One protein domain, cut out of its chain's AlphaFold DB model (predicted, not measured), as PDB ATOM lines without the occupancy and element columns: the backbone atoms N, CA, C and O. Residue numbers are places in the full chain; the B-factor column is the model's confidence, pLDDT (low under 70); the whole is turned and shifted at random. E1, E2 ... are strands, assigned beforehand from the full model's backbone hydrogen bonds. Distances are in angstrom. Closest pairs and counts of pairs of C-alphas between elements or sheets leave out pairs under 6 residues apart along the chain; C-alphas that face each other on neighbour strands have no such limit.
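Overview. This is residues 2 to 81 of the 418 residues of an uncharacterized protein of Chitinophagaceae bacterium (UniProt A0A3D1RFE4). This is a model with little regular structure: one small two-stranded hairpin, E1 and E2, with long loops before and after it. After E2 the chain wanders in a wide loop, from which residues 54 to 59 stick out, and then folds back. The printed part has 80 residues, with no named helix and two named strands, E1 then E2, antiparallel; the class is all strand, but the named elements hold only 8 residues. It is loose, with a radius of gyration of the C-alphas of 14.6 A, and spans 44 by 29 by 28 A.

Along the chain. Find C-alpha 14 at (-49.344, 174.572, -10.977); from there E1, residues 14 to 17, runs 9.8 A. E2, residues 23 to 26, runs 9.7 A to C-alpha 26 at (-53.154, 177.126, -8.693).

Arrangement. E1 and E2 form a hairpin with a tight link of 5 residues, their directions at 148 degrees. Look across the pair: N 14 and O 26 are 2.8 A apart and N 24 and O 16 are 2.9 A apart, both within hydrogen-bond range.

Size, cuts and confidence. The two C-alphas farthest apart, those of Gly 57 and Thr 81, are 45.8 A apart. The printed part has no cut. Look for pLDDT under 70 at residues 2 to 12, 47, 49 to 62 and 76 to 81.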
ATOM      1  N   GLY A   2     -55.210 173.444 -17.823       41.06
ATOM      2  CA  GLY A   2     -56.538 173.668 -17.246       41.06
ATOM      3  C   GLY A   2     -57.200 174.923 -17.789       41.06
ATOM      4  O   GLY A   2     -56.551 175.793 -18.366       41.06
ATOM      5  N   VAL A   3     -58.519 174.981 -17.645       40.88
ATOM      6  CA  VAL A   3     -59.353 176.096 -18.098       40.88
ATOM      7  C   VAL A   3     -59.139 177.265 -17.138       40.88
ATOM      8  O   VAL A   3     -59.352 177.105 -15.942       40.88
ATOM      9  N   GLY A   4     -58.718 178.415 -17.661       46.44
ATOM     10  CA  GLY A   4     -58.483 179.613 -16.846       46.44
ATOM     11  C   GLY A   4     -58.015 180.857 -17.605       46.44
ATOM     12  O   GLY A   4     -57.975 181.933 -17.022       46.44
ATOM     13  N   SER A   5     -57.694 180.759 -18.900       47.09
ATOM     14  CA  SER A   5     -57.423 181.941 -19.725       47.09
ATOM     15  C   SER A   5     -58.728 182.498 -20.300       47.09
ATOM     16  O   SER A   5     -59.530 181.755 -20.876       47.09
ATOM     17  N   SER A   6     -58.909 183.817 -20.196       46.75
ATOM     18  CA  SER A   6     -60.026 184.601 -20.752       46.75
ATOM     19  C   SER A   6     -60.223 184.426 -22.268       46.75
ATOM     20  O   SER A   6     -61.215 184.889 -22.819       46.75
ATOM     21  N   TYR A   7     -59.291 183.747 -22.944       50.75
ATOM     22  CA  TYR A   7     -59.259 183.542 -24.392       50.75
ATOM     23  C   TYR A   7     -59.462 182.073 -24.804       50.75
ATOM     24  O   TYR A   7     -59.269 181.717 -25.966       50.75
ATOM     25  N   GLY A   8     -59.842 181.191 -23.868       47.41
ATOM     26  CA  GLY A   8     -60.188 179.795 -24.170       47.41
ATOM     27  C   GLY A   8     -59.000 178.895 -24.536       47.41
ATOM     28  O   GLY A   8     -59.201 177.762 -24.981       47.41
ATOM     29  N   LEU A   9     -57.775 179.376 -24.324       52.25
ATOM     30  CA  LEU A   9     -56.538 178.616 -24.495       52.25
ATOM     31  C   LEU A   9     -56.194 177.908 -23.179       52.25
ATOM     32  O   LEU A   9     -56.474 178.422 -22.096       52.25
ATOM     33  N   GLY A  10     -55.633 176.702 -23.269       54.16
ATOM     34  CA  GLY A  10     -55.213 175.946 -22.092       54.16
ATOM     35  C   GLY A  10     -54.184 176.733 -21.274       54.16
ATOM     36  O   GLY A  10     -53.220 177.241 -21.830       54.16
ATOM     37  N   GLY A  11     -54.401 176.851 -19.965       56.88
ATOM     38  CA  GLY A  11     -53.442 177.435 -19.028       56.88
ATOM     39  C   GLY A  11     -52.589 176.362 -18.357       56.88
ATOM     40  O   GLY A  11     -53.013 175.207 -18.219       56.88
ATOM     41  N   TYR A  12     -51.384 176.725 -17.916       66.00
ATOM     42  CA  TYR A  12     -50.634 175.886 -16.985       66.00
ATOM     43  C   TYR A  12     -51.357 175.860 -15.639       66.00
ATOM     44  O   TYR A  12     -51.729 176.903 -15.112       66.00
ATOM     45  N   GLN A  13     -51.550 174.655 -15.103       71.75
ATOM     46  CA  GLN A  13     -51.967 174.465 -13.719       71.75
ATOM     47  C   GLN A  13     -50.722 174.093 -12.934       71.75
ATOM     48  O   GLN A  13     -50.072 173.095 -13.248       71.75
ATOM     49  N   THR A  14     -50.399 174.889 -11.928       80.69
ATOM     50  CA  THR A  14     -49.344 174.572 -10.977       80.69
ATOM     51  C   THR A  14     -49.950 173.779  -9.833       80.69
ATOM     52  O   THR A  14     -50.955 174.176  -9.244       80.69
ATOM     53  N   PHE A  15     -49.325 172.651  -9.522       81.44
ATOM     54  CA  PHE A  15     -49.661 171.816  -8.381       81.44
ATOM     55  C   PHE A  15     -48.549 171.982  -7.362       81.44
ATOM     56  O   PHE A  15     -47.406 171.611  -7.627       81.44
ATOM     57  N   VAL A  16     -48.871 172.567  -6.213       83.81
ATOM     58  CA  VAL A  16     -47.902 172.762  -5.131       83.81
ATOM     59  C   VAL A  16     -48.180 171.727  -4.059       83.81
ATOM     60  O   VAL A  16     -49.308 171.641  -3.576       83.81
ATOM     61  N   LYS A  17     -47.165 170.936  -3.705       83.12
ATOM     62  CA  LYS A  17     -47.247 170.031  -2.560       83.12
ATOM     63  C   LYS A  17     -47.217 170.857  -1.277       83.12
ATOM     64  O   LYS A  17     -46.251 171.578  -1.041       83.12
ATOM     65  N   ASP A  18     -48.267 170.750  -0.482       83.00
ATOM     66  CA  ASP A  18     -48.412 171.419   0.804       83.00
ATOM     67  C   ASP A  18     -47.887 170.522   1.947       83.00
ATOM     68  O   ASP A  18     -47.549 169.348   1.743       83.00
ATOM     69  N   PHE A  19     -47.781 171.069   3.158       87.69
ATOM     70  CA  PHE A  19     -47.219 170.381   4.329       87.69
ATOM     71  C   PHE A  19     -48.023 169.149   4.768       87.69
ATOM     72  O   PHE A  19     -47.476 168.260   5.416       87.69
ATOM     73  N   ASP A  20     -49.300 169.068   4.387       90.56
ATOM     74  CA  ASP A  20     -50.172 167.909   4.610       90.56
ATOM     75  C   ASP A  20     -49.920 166.758   3.612       90.56
ATOM     76  O   ASP A  20     -50.580 165.722   3.667       90.56
ATOM     77  N   GLY A  21     -48.958 166.931   2.698       86.44
ATOM     78  CA  GLY A  21     -48.592 165.953   1.681       86.44
ATOM     79  C   GLY A  21     -49.469 165.989   0.429       86.44
ATOM     80  O   GLY A  21     -49.176 165.247  -0.512       86.44
ATOM     81  N   ASN A  22     -50.487 166.851   0.384       90.94
ATOM     82  CA  ASN A  22     -51.396 166.990  -0.747       90.94
ATOM     83  C   ASN A  22     -50.917 168.046  -1.744       90.94
ATOM     84  O   ASN A  22     -50.309 169.050  -1.388       90.94
ATOM     85  N   TYR A  23     -51.254 167.850  -3.011       87.69
ATOM     86  CA  TYR A  23     -51.039 168.811  -4.078       87.69
ATOM     87  C   TYR A  23     -52.255 169.717  -4.227       87.69
ATOM     88  O   TYR A  23     -53.374 169.239  -4.426       87.69
ATOM     89  N   ARG A  24     -52.035 171.030  -4.170       88.25
ATOM     90  CA  ARG A  24     -53.072 172.050  -4.353       88.25
ATOM     91  C   ARG A  24     -52.935 172.742  -5.699       88.25
ATOM     92  O   ARG A  24     -51.832 173.105  -6.107       88.25
ATOM     93  N   VAL A  25     -54.063 172.941  -6.376       84.62
ATOM     94  CA  VAL A  25     -54.100 173.518  -7.730       84.62
ATOM     95  C   VAL A  25     -54.091 175.045  -7.689       84.62
ATOM     96  O   VAL A  25     -54.902 175.654  -6.997       84.62
ATOM     97  N   THR A  26     -53.220 175.671  -8.481       82.19
ATOM     98  CA  THR A  26     -53.154 177.126  -8.693       82.19
ATOM     99  C   THR A  26     -52.898 177.418 -10.182       82.19
ATOM    100  O   THR A  26     -51.940 176.879 -10.725       82.19
ATOM    101  N   PRO A  27     -53.705 178.239 -10.880       74.50
ATOM    102  CA  PRO A  27     -54.872 178.970 -10.390       74.50
ATOM    103  C   PRO A  27     -56.132 178.109 -10.194       74.50
ATOM    104  O   PRO A  27     -57.078 178.599  -9.601       74.50
ATOM    105  N   GLY A  28     -56.186 176.850 -10.644       73.19
ATOM    106  CA  GLY A  28     -57.425 176.048 -10.603       73.19
ATOM    107  C   GLY A  28     -58.330 176.282 -11.823       73.19
ATOM    108  O   GLY A  28     -57.948 176.989 -12.749       73.19
ATOM    109  N   GLY A  29     -59.479 175.612 -11.883       71.88
ATOM    110  CA  GLY A  29     -60.472 175.698 -12.962       71.88
ATOM    111  C   GLY A  29     -60.580 174.453 -13.862       71.88
ATOM    112  O   GLY A  29     -59.667 173.626 -13.965       71.88
ATOM    113  N   GLY A  30     -61.732 174.315 -14.530       71.94
ATOM    114  CA  GLY A  30     -62.038 173.197 -15.429       71.94
ATOM    115  C   GLY A  30     -61.988 171.830 -14.737       71.94
ATOM    116  O   GLY A  30     -62.528 171.663 -13.648       71.94
ATOM    117  N   SER A  31     -61.295 170.866 -15.354       70.12
ATOM    118  CA  SER A  31     -61.156 169.481 -14.865       70.12
ATOM    119  C   SER A  31     -60.338 169.325 -13.565       70.12
ATOM    120  O   SER A  31     -60.171 168.204 -13.090       70.12
ATOM    121  N   TYR A  32     -59.807 170.412 -12.987       75.75
ATOM    122  CA  TYR A  32     -58.900 170.376 -11.828       75.75
ATOM    123  C   TYR A  32     -59.477 171.005 -10.547       75.75
ATOM    124  O   TYR A  32     -58.743 171.181  -9.580       75.75
ATOM    125  N   GLY A  33     -60.778 171.317 -10.520       77.75
ATOM    126  CA  GLY A  33     -61.443 171.886  -9.340       77.75
ATOM    127  C   GLY A  33     -61.114 173.363  -9.101       77.75
ATOM    128  O   GLY A  33     -60.455 174.003  -9.914       77.75
ATOM    129  N   ALA A  34     -61.612 173.939  -8.007       84.81
ATOM    130  CA  ALA A  34     -61.385 175.348  -7.669       84.81
ATOM    131  C   ALA A  34     -59.921 175.634  -7.248       84.81
ATOM    132  O   ALA A  34     -59.236 174.713  -6.787       84.81
ATOM    133  N   PRO A  35     -59.432 176.888  -7.360       83.62
ATOM    134  CA  PRO A  35     -58.155 177.307  -6.772       83.62
ATOM    135  C   PRO A  35     -57.981 176.802  -5.328       83.62
ATOM    136  O   PRO A  35     -58.889 176.937  -4.512       83.62
ATOM    137  N   GLY A  36     -56.827 176.211  -5.009       84.69
ATOM    138  CA  GLY A  36     -56.493 175.704  -3.669       84.69
ATOM    139  C   GLY A  36     -57.076 174.329  -3.311       84.69
ATOM    140  O   GLY A  36     -56.734 173.780  -2.258       84.69
ATOM    141  N   SER A  37     -57.920 173.750  -4.173       90.06
ATOM    142  CA  SER A  37     -58.441 172.392  -3.979       90.06
ATOM    143  C   SER A  37     -57.350 171.329  -4.136       90.06
ATOM    144  O   SER A  37     -56.366 171.525  -4.855       90.06
ATOM    145  N   VAL A  38     -57.519 170.209  -3.426       91.50
ATOM    146  CA  VAL A  38     -56.584 169.081  -3.459       91.50
ATOM    147  C   VAL A  38     -56.804 168.263  -4.728       91.50
ATOM    148  O   VAL A  38     -57.917 167.811  -5.000       91.50
ATOM    149  N   LYS A  39     -55.728 168.029  -5.480       87.50
ATOM    150  CA  LYS A  39     -55.733 167.178  -6.668       87.50
ATOM    151  C   LYS A  39     -54.394 166.452  -6.789       87.50
ATOM    152  O   LYS A  39     -53.423 166.982  -7.317       87.50
ATOM    153  N   ASN A  40     -54.383 165.210  -6.312       87.94
ATOM    154  CA  ASN A  40     -53.199 164.343  -6.261       87.94
ATOM    155  C   ASN A  40     -53.089 163.390  -7.462       87.94
ATOM    156  O   ASN A  40     -52.286 162.463  -7.438       87.94
ATOM    157  N   THR A  41     -53.928 163.569  -8.485       85.75
ATOM    158  CA  THR A  41     -54.042 162.642  -9.615       85.75
ATOM    159  C   THR A  41     -53.643 163.325 -10.914       85.75
ATOM    160  O   THR A  41     -54.031 164.466 -11.176       85.75
ATOM    161  N   ILE A  42     -52.905 162.591 -11.741       82.31
ATOM    162  CA  ILE A  42     -52.597 162.955 -13.123       82.31
ATOM    163  C   ILE A  42     -53.581 162.182 -13.993       82.31
ATOM    164  O   ILE A  42     -53.707 160.967 -13.858       82.31
ATOM    165  N   GLU A  43     -54.324 162.880 -14.843       82.88
ATOM    166  CA  GLU A  43     -55.342 162.225 -15.666       82.88
ATOM    167  C   GLU A  43     -54.692 161.523 -16.862       82.88
ATOM    168  O   GLU A  43     -53.705 162.003 -17.431       82.88
ATOM    169  N   SER A  44     -55.284 160.411 -17.291       77.31
ATOM    170  CA  SER A  44     -54.846 159.688 -18.485       77.31
ATOM    171  C   SER A  44     -54.768 160.616 -19.704       77.31
ATOM    172  O   SER A  44     -55.706 161.355 -20.001       77.31
ATOM    173  N   GLY A  45     -53.640 160.577 -20.419       70.56
ATOM    174  CA  GLY A  45     -53.399 161.423 -21.594       70.56
ATOM    175  C   GLY A  45     -52.930 162.853 -21.285       70.56
ATOM    176  O   GLY A  45     -52.818 163.658 -22.209       70.56
ATOM    177  N   GLN A  46     -52.638 163.198 -20.023       73.19
ATOM    178  CA  GLN A  46     -51.985 164.465 -19.679       73.19
ATOM    179  C   GLN A  46     -50.467 164.368 -19.775       73.19
ATOM    180  O   GLN A  46     -49.854 163.451 -19.236       73.19
ATOM    181  N   ALA A  47     -49.859 165.392 -20.369       69.56
ATOM    182  CA  ALA A  47     -48.452 165.693 -20.153       69.56
ATOM    183  C   ALA A  47     -48.303 166.626 -18.940       69.56
ATOM    184  O   ALA A  47     -49.084 167.568 -18.765       69.56
ATOM    185  N   PHE A  48     -47.280 166.384 -18.127       70.31
ATOM    186  CA  PHE A  48     -46.850 167.248 -17.031       70.31
ATOM    187  C   PHE A  48     -45.326 167.365 -17.072       70.31
ATOM    188  O   PHE A  48     -44.639 166.495 -17.606       70.31
ATOM    189  N   LEU A  49     -44.804 168.460 -16.529       68.56
ATOM    190  CA  LEU A  49     -43.372 168.701 -16.428       68.56
ATOM    191  C   LEU A  49     -42.998 168.767 -14.948       68.56
ATOM    192  O   LEU A  49     -43.683 169.436 -14.173       68.56
ATOM    193  N   VAL A  50     -41.920 168.089 -14.561       67.62
ATOM    194  CA  VAL A  50     -41.359 168.159 -13.208       67.62
ATOM    195  C   VAL A  50     -39.975 168.777 -13.311       67.62
ATOM    196  O   VAL A  50     -39.114 168.263 -14.022       67.62
ATOM    197  N   PHE A  51     -39.762 169.884 -12.605       62.31
ATOM    198  CA  PHE A  51     -38.448 170.506 -12.491       62.31
ATOM    199  C   PHE A  51     -37.758 169.992 -11.223       62.31
ATOM    200  O   PHE A  51     -38.302 170.117 -10.127       62.31
ATOM    201  N   SER A  52     -36.566 169.411 -11.372       65.88
ATOM    202  CA  SER A  52     -35.704 169.062 -10.235       65.88
ATOM    203  C   SER A  52     -34.967 170.305  -9.736       65.88
ATOM    204  O   SER A  52     -34.533 171.133 -10.534       65.88
ATOM    205  N   SER A  53     -34.798 170.433  -8.420       56.19
ATOM    206  CA  SER A  53     -34.174 171.596  -7.780       56.19
ATOM    207  C   SER A  53     -32.641 171.535  -7.681       56.19
ATOM    208  O   SER A  53     -32.062 172.377  -7.001       56.19
ATOM    209  N   GLN A  54     -31.964 170.554  -8.292       56.38
ATOM    210  CA  GLN A  54     -30.501 170.432  -8.191       56.38
ATOM    211  C   GLN A  54     -29.752 170.971  -9.414       56.38
ATOM    212  O   GLN A  54     -30.020 170.596 -10.553       56.38
ATOM    213  N   SER A  55     -28.761 171.822  -9.133       52.94
ATOM    214  CA  SER A  55     -27.700 172.234 -10.051       52.94
ATOM    215  C   SER A  55     -26.715 171.090 -10.327       52.94
ATOM    216  O   SER A  55     -26.563 170.171  -9.524       52.94
ATOM    217  N   THR A  56     -26.018 171.195 -11.454       48.69
ATOM    218  CA  THR A  56     -24.981 170.302 -11.997       48.69
ATOM    219  C   THR A  56     -24.150 169.565 -10.927       48.69
ATOM    220  O   THR A  56     -23.387 170.199 -10.203       48.69
ATOM    221  N   GLY A  57     -24.262 168.227 -10.853       56.81
ATOM    222  CA  GLY A  57     -23.354 167.358 -10.078       56.81
ATOM    223  C   GLY A  57     -23.959 166.490  -8.960       56.81
ATOM    224  O   GLY A  57     -23.217 165.730  -8.343       56.81
ATOM    225  N   GLY A  58     -25.266 166.566  -8.688       59.00
ATOM    226  CA  GLY A  58     -25.958 165.694  -7.721       59.00
ATOM    227  C   GLY A  58     -26.681 164.493  -8.354       59.00
ATOM    228  O   GLY A  58     -26.798 164.395  -9.575       59.00
ATOM    229  N   THR A  59     -27.161 163.552  -7.529       59.62
ATOM    230  CA  THR A  59     -27.959 162.401  -7.987       59.62
ATOM    231  C   THR A  59     -29.277 162.894  -8.586       59.62
ATOM    232  O   THR A  59     -30.036 163.593  -7.919       59.62
ATOM    233  N   ASN A  60     -29.552 162.531  -9.843       61.06
ATOM    234  CA  ASN A  60     -30.770 162.924 -10.554       61.06
ATOM    235  C   ASN A  60     -32.022 162.636  -9.709       61.06
ATOM    236  O   ASN A  60     -32.202 161.517  -9.228       61.06
ATOM    237  N   GLY A  61     -32.904 163.628  -9.561       65.81
ATOM    238  CA  GLY A  61     -34.235 163.393  -9.010       65.81
ATOM    239  C   GLY A  61     -34.991 162.412  -9.907       65.81
ATOM    240  O   GLY A  61     -35.017 162.589 -11.125       65.81
ATOM    241  N   SER A  62     -35.580 161.372  -9.325       68.62
ATOM    242  CA  SER A  62     -36.404 160.404 -10.047       68.62
ATOM    243  C   SER A  62     -37.885 160.642  -9.764       68.62
ATOM    244  O   SER A  62     -38.284 161.004  -8.657       68.62
ATOM    245  N   VAL A  63     -38.709 160.428 -10.787       73.81
ATOM    246  CA  VAL A  63     -40.160 160.310 -10.649       73.81
ATOM    247  C   VAL A  63     -40.503 158.865 -10.980       73.81
ATOM    248  O   VAL A  63     -40.244 158.414 -12.093       73.81
ATOM    249  N   THR A  64     -41.057 158.140 -10.013       78.62
ATOM    250  CA  THR A  64     -41.424 156.730 -10.172       78.62
ATOM    251  C   THR A  64     -42.937 156.592 -10.117       78.62
ATOM    252  O   THR A  64     -43.571 157.076  -9.181       78.62
ATOM    253  N   PHE A  65     -43.502 155.889 -11.094       80.50
ATOM    254  CA  PHE A  65     -44.899 155.477 -11.104       80.50
ATOM    255  C   PHE A  65     -44.946 153.964 -10.921       80.50
ATOM    256  O   PHE A  65     -44.409 153.228 -11.746       80.50
ATOM    257  N   THR A  66     -45.545 153.499  -9.829       87.31
ATOM    258  CA  THR A  66     -45.818 152.075  -9.618       87.31
ATOM    259  C   THR A  66     -47.223 151.747 -10.110       87.31
ATOM    260  O   THR A  66     -48.081 152.624 -10.207       87.31
ATOM    261  N   GLU A  67     -47.487 150.475 -10.399       87.62
ATOM    262  CA  GLU A  67     -48.840 150.026 -10.755       87.62
ATOM    263  C   GLU A  67     -49.855 150.302  -9.631       87.62
ATOM    264  O   GLU A  67     -51.003 150.640  -9.907       87.62
ATOM    265  N   GLU A  68     -49.414 150.276  -8.371       88.94
ATOM    266  CA  GLU A  68     -50.227 150.623  -7.195       88.94
ATOM    267  C   GLU A  68     -50.677 152.094  -7.169       88.94
ATOM    268  O   GLU A  68     -51.637 152.430  -6.481       88.94
ATOM    269  N   ALA A  69     -50.015 152.981  -7.923       84.81
ATOM    270  CA  ALA A  69     -50.393 154.390  -8.020       84.81
ATOM    271  C   ALA A  69     -51.592 154.635  -8.961       84.81
ATOM    272  O   ALA A  69     -52.095 155.760  -9.031       84.81
ATOM    273  N   LYS A  70     -52.054 153.617  -9.701       87.44
ATOM    274  CA  LYS A  70     -53.226 153.730 -10.578       87.44
ATOM    275  C   LYS A  70     -54.513 153.672  -9.760       87.44
ATOM    276  O   LYS A  70     -54.700 152.800  -8.919       87.44
ATOM    277  N   ILE A  71     -55.444 154.564 -10.077       87.81
ATOM    278  CA  ILE A  71     -56.811 154.547  -9.545       87.81
ATOM    279  C   ILE A  71     -57.814 154.409 -10.692       87.81
ATOM    280  O   ILE A  71     -57.501 154.717 -11.842       87.81
ATOM    281  N   ALA A  72     -59.024 153.942 -10.389       86.94
ATOM    282  CA  ALA A  72     -60.093 153.853 -11.376       86.94
ATOM    283  C   ALA A  72     -60.676 155.241 -11.709       86.94
ATOM    284  O   ALA A  72     -60.877 156.069 -10.821       86.94
ATOM    285  N   GLY A  73     -61.017 155.446 -12.985       81.38
ATOM    286  CA  GLY A  73     -61.613 156.683 -13.499       81.38
ATOM    287  C   GLY A  73     -60.590 157.701 -14.013       81.38
ATOM    288  O   GLY A  73     -59.452 157.755 -13.557       81.38
ATOM    289  N   SER A  74     -61.002 158.514 -14.988       76.75
ATOM    290  CA  SER A  74     -60.230 159.650 -15.497       76.75
ATOM    291  C   SER A  74     -61.160 160.747 -16.013       76.75
ATOM    292  O   SER A  74     -62.282 160.487 -16.450       76.75
ATOM    293  N   ASN A  75     -60.697 161.992 -15.963       73.69
ATOM    294  CA  ASN A  75     -61.367 163.125 -16.582       73.69
ATOM    295  C   ASN A  75     -60.893 163.307 -18.026       73.69
ATOM    296  O   ASN A  75     -59.711 163.161 -18.340       73.69
ATOM    297  N   LEU A  76     -61.812 163.724 -18.898       64.94
ATOM    298  CA  LEU A  76     -61.461 164.241 -20.218       64.94
ATOM    299  C   LEU A  76     -60.698 165.561 -20.059       64.94
ATOM    300  O   LEU A  76     -61.151 166.516 -19.424       64.94
ATOM    301  N   VAL A  77     -59.492 165.578 -20.612       64.25
ATOM    302  CA  VAL A  77     -58.479 166.631 -20.409       64.25
ATOM    303  C   VAL A  77     -57.936 167.174 -21.719       64.25
ATOM    304  O   VAL A  77     -57.256 168.198 -21.745       64.25
ATOM    305  N   SER A  78     -58.298 166.515 -22.813       59.34
ATOM    306  CA  SER A  78     -58.222 166.998 -24.179       59.34
ATOM    307  C   SER A  78     -59.642 167.301 -24.672       59.34
ATOM    308  O   SER A  78     -60.606 166.621 -24.317       59.34
ATOM    309  N   ARG A  79     -59.797 168.350 -25.488       56.41
ATOM    310  CA  ARG A  79     -61.061 168.602 -26.192       56.41
ATOM    311  C   ARG A  79     -61.136 167.624 -27.363       56.41
ATOM    312  O   ARG A  79     -60.343 167.741 -28.291       56.41
ATOM    313  N   ALA A  80     -62.077 166.690 -27.331       45.94
ATOM    314  CA  ALA A  80     -62.387 165.826 -28.466       45.94
ATOM    315  C   ALA A  80     -63.527 166.435 -29.296       45.94
ATOM    316  O   ALA A  80     -64.595 165.843 -29.431       45.94
ATOM    317  N   THR A  81     -63.326 167.633 -29.848       45.53
ATOM    318  CA  THR A  81     -64.142 168.046 -30.995       45.53
ATOM    319  C   THR A  81     -63.594 167.292 -32.196       45.53
ATOM    320  O   THR A  81     -62.554 167.659 -32.740       45.53
TER     321      THR A  81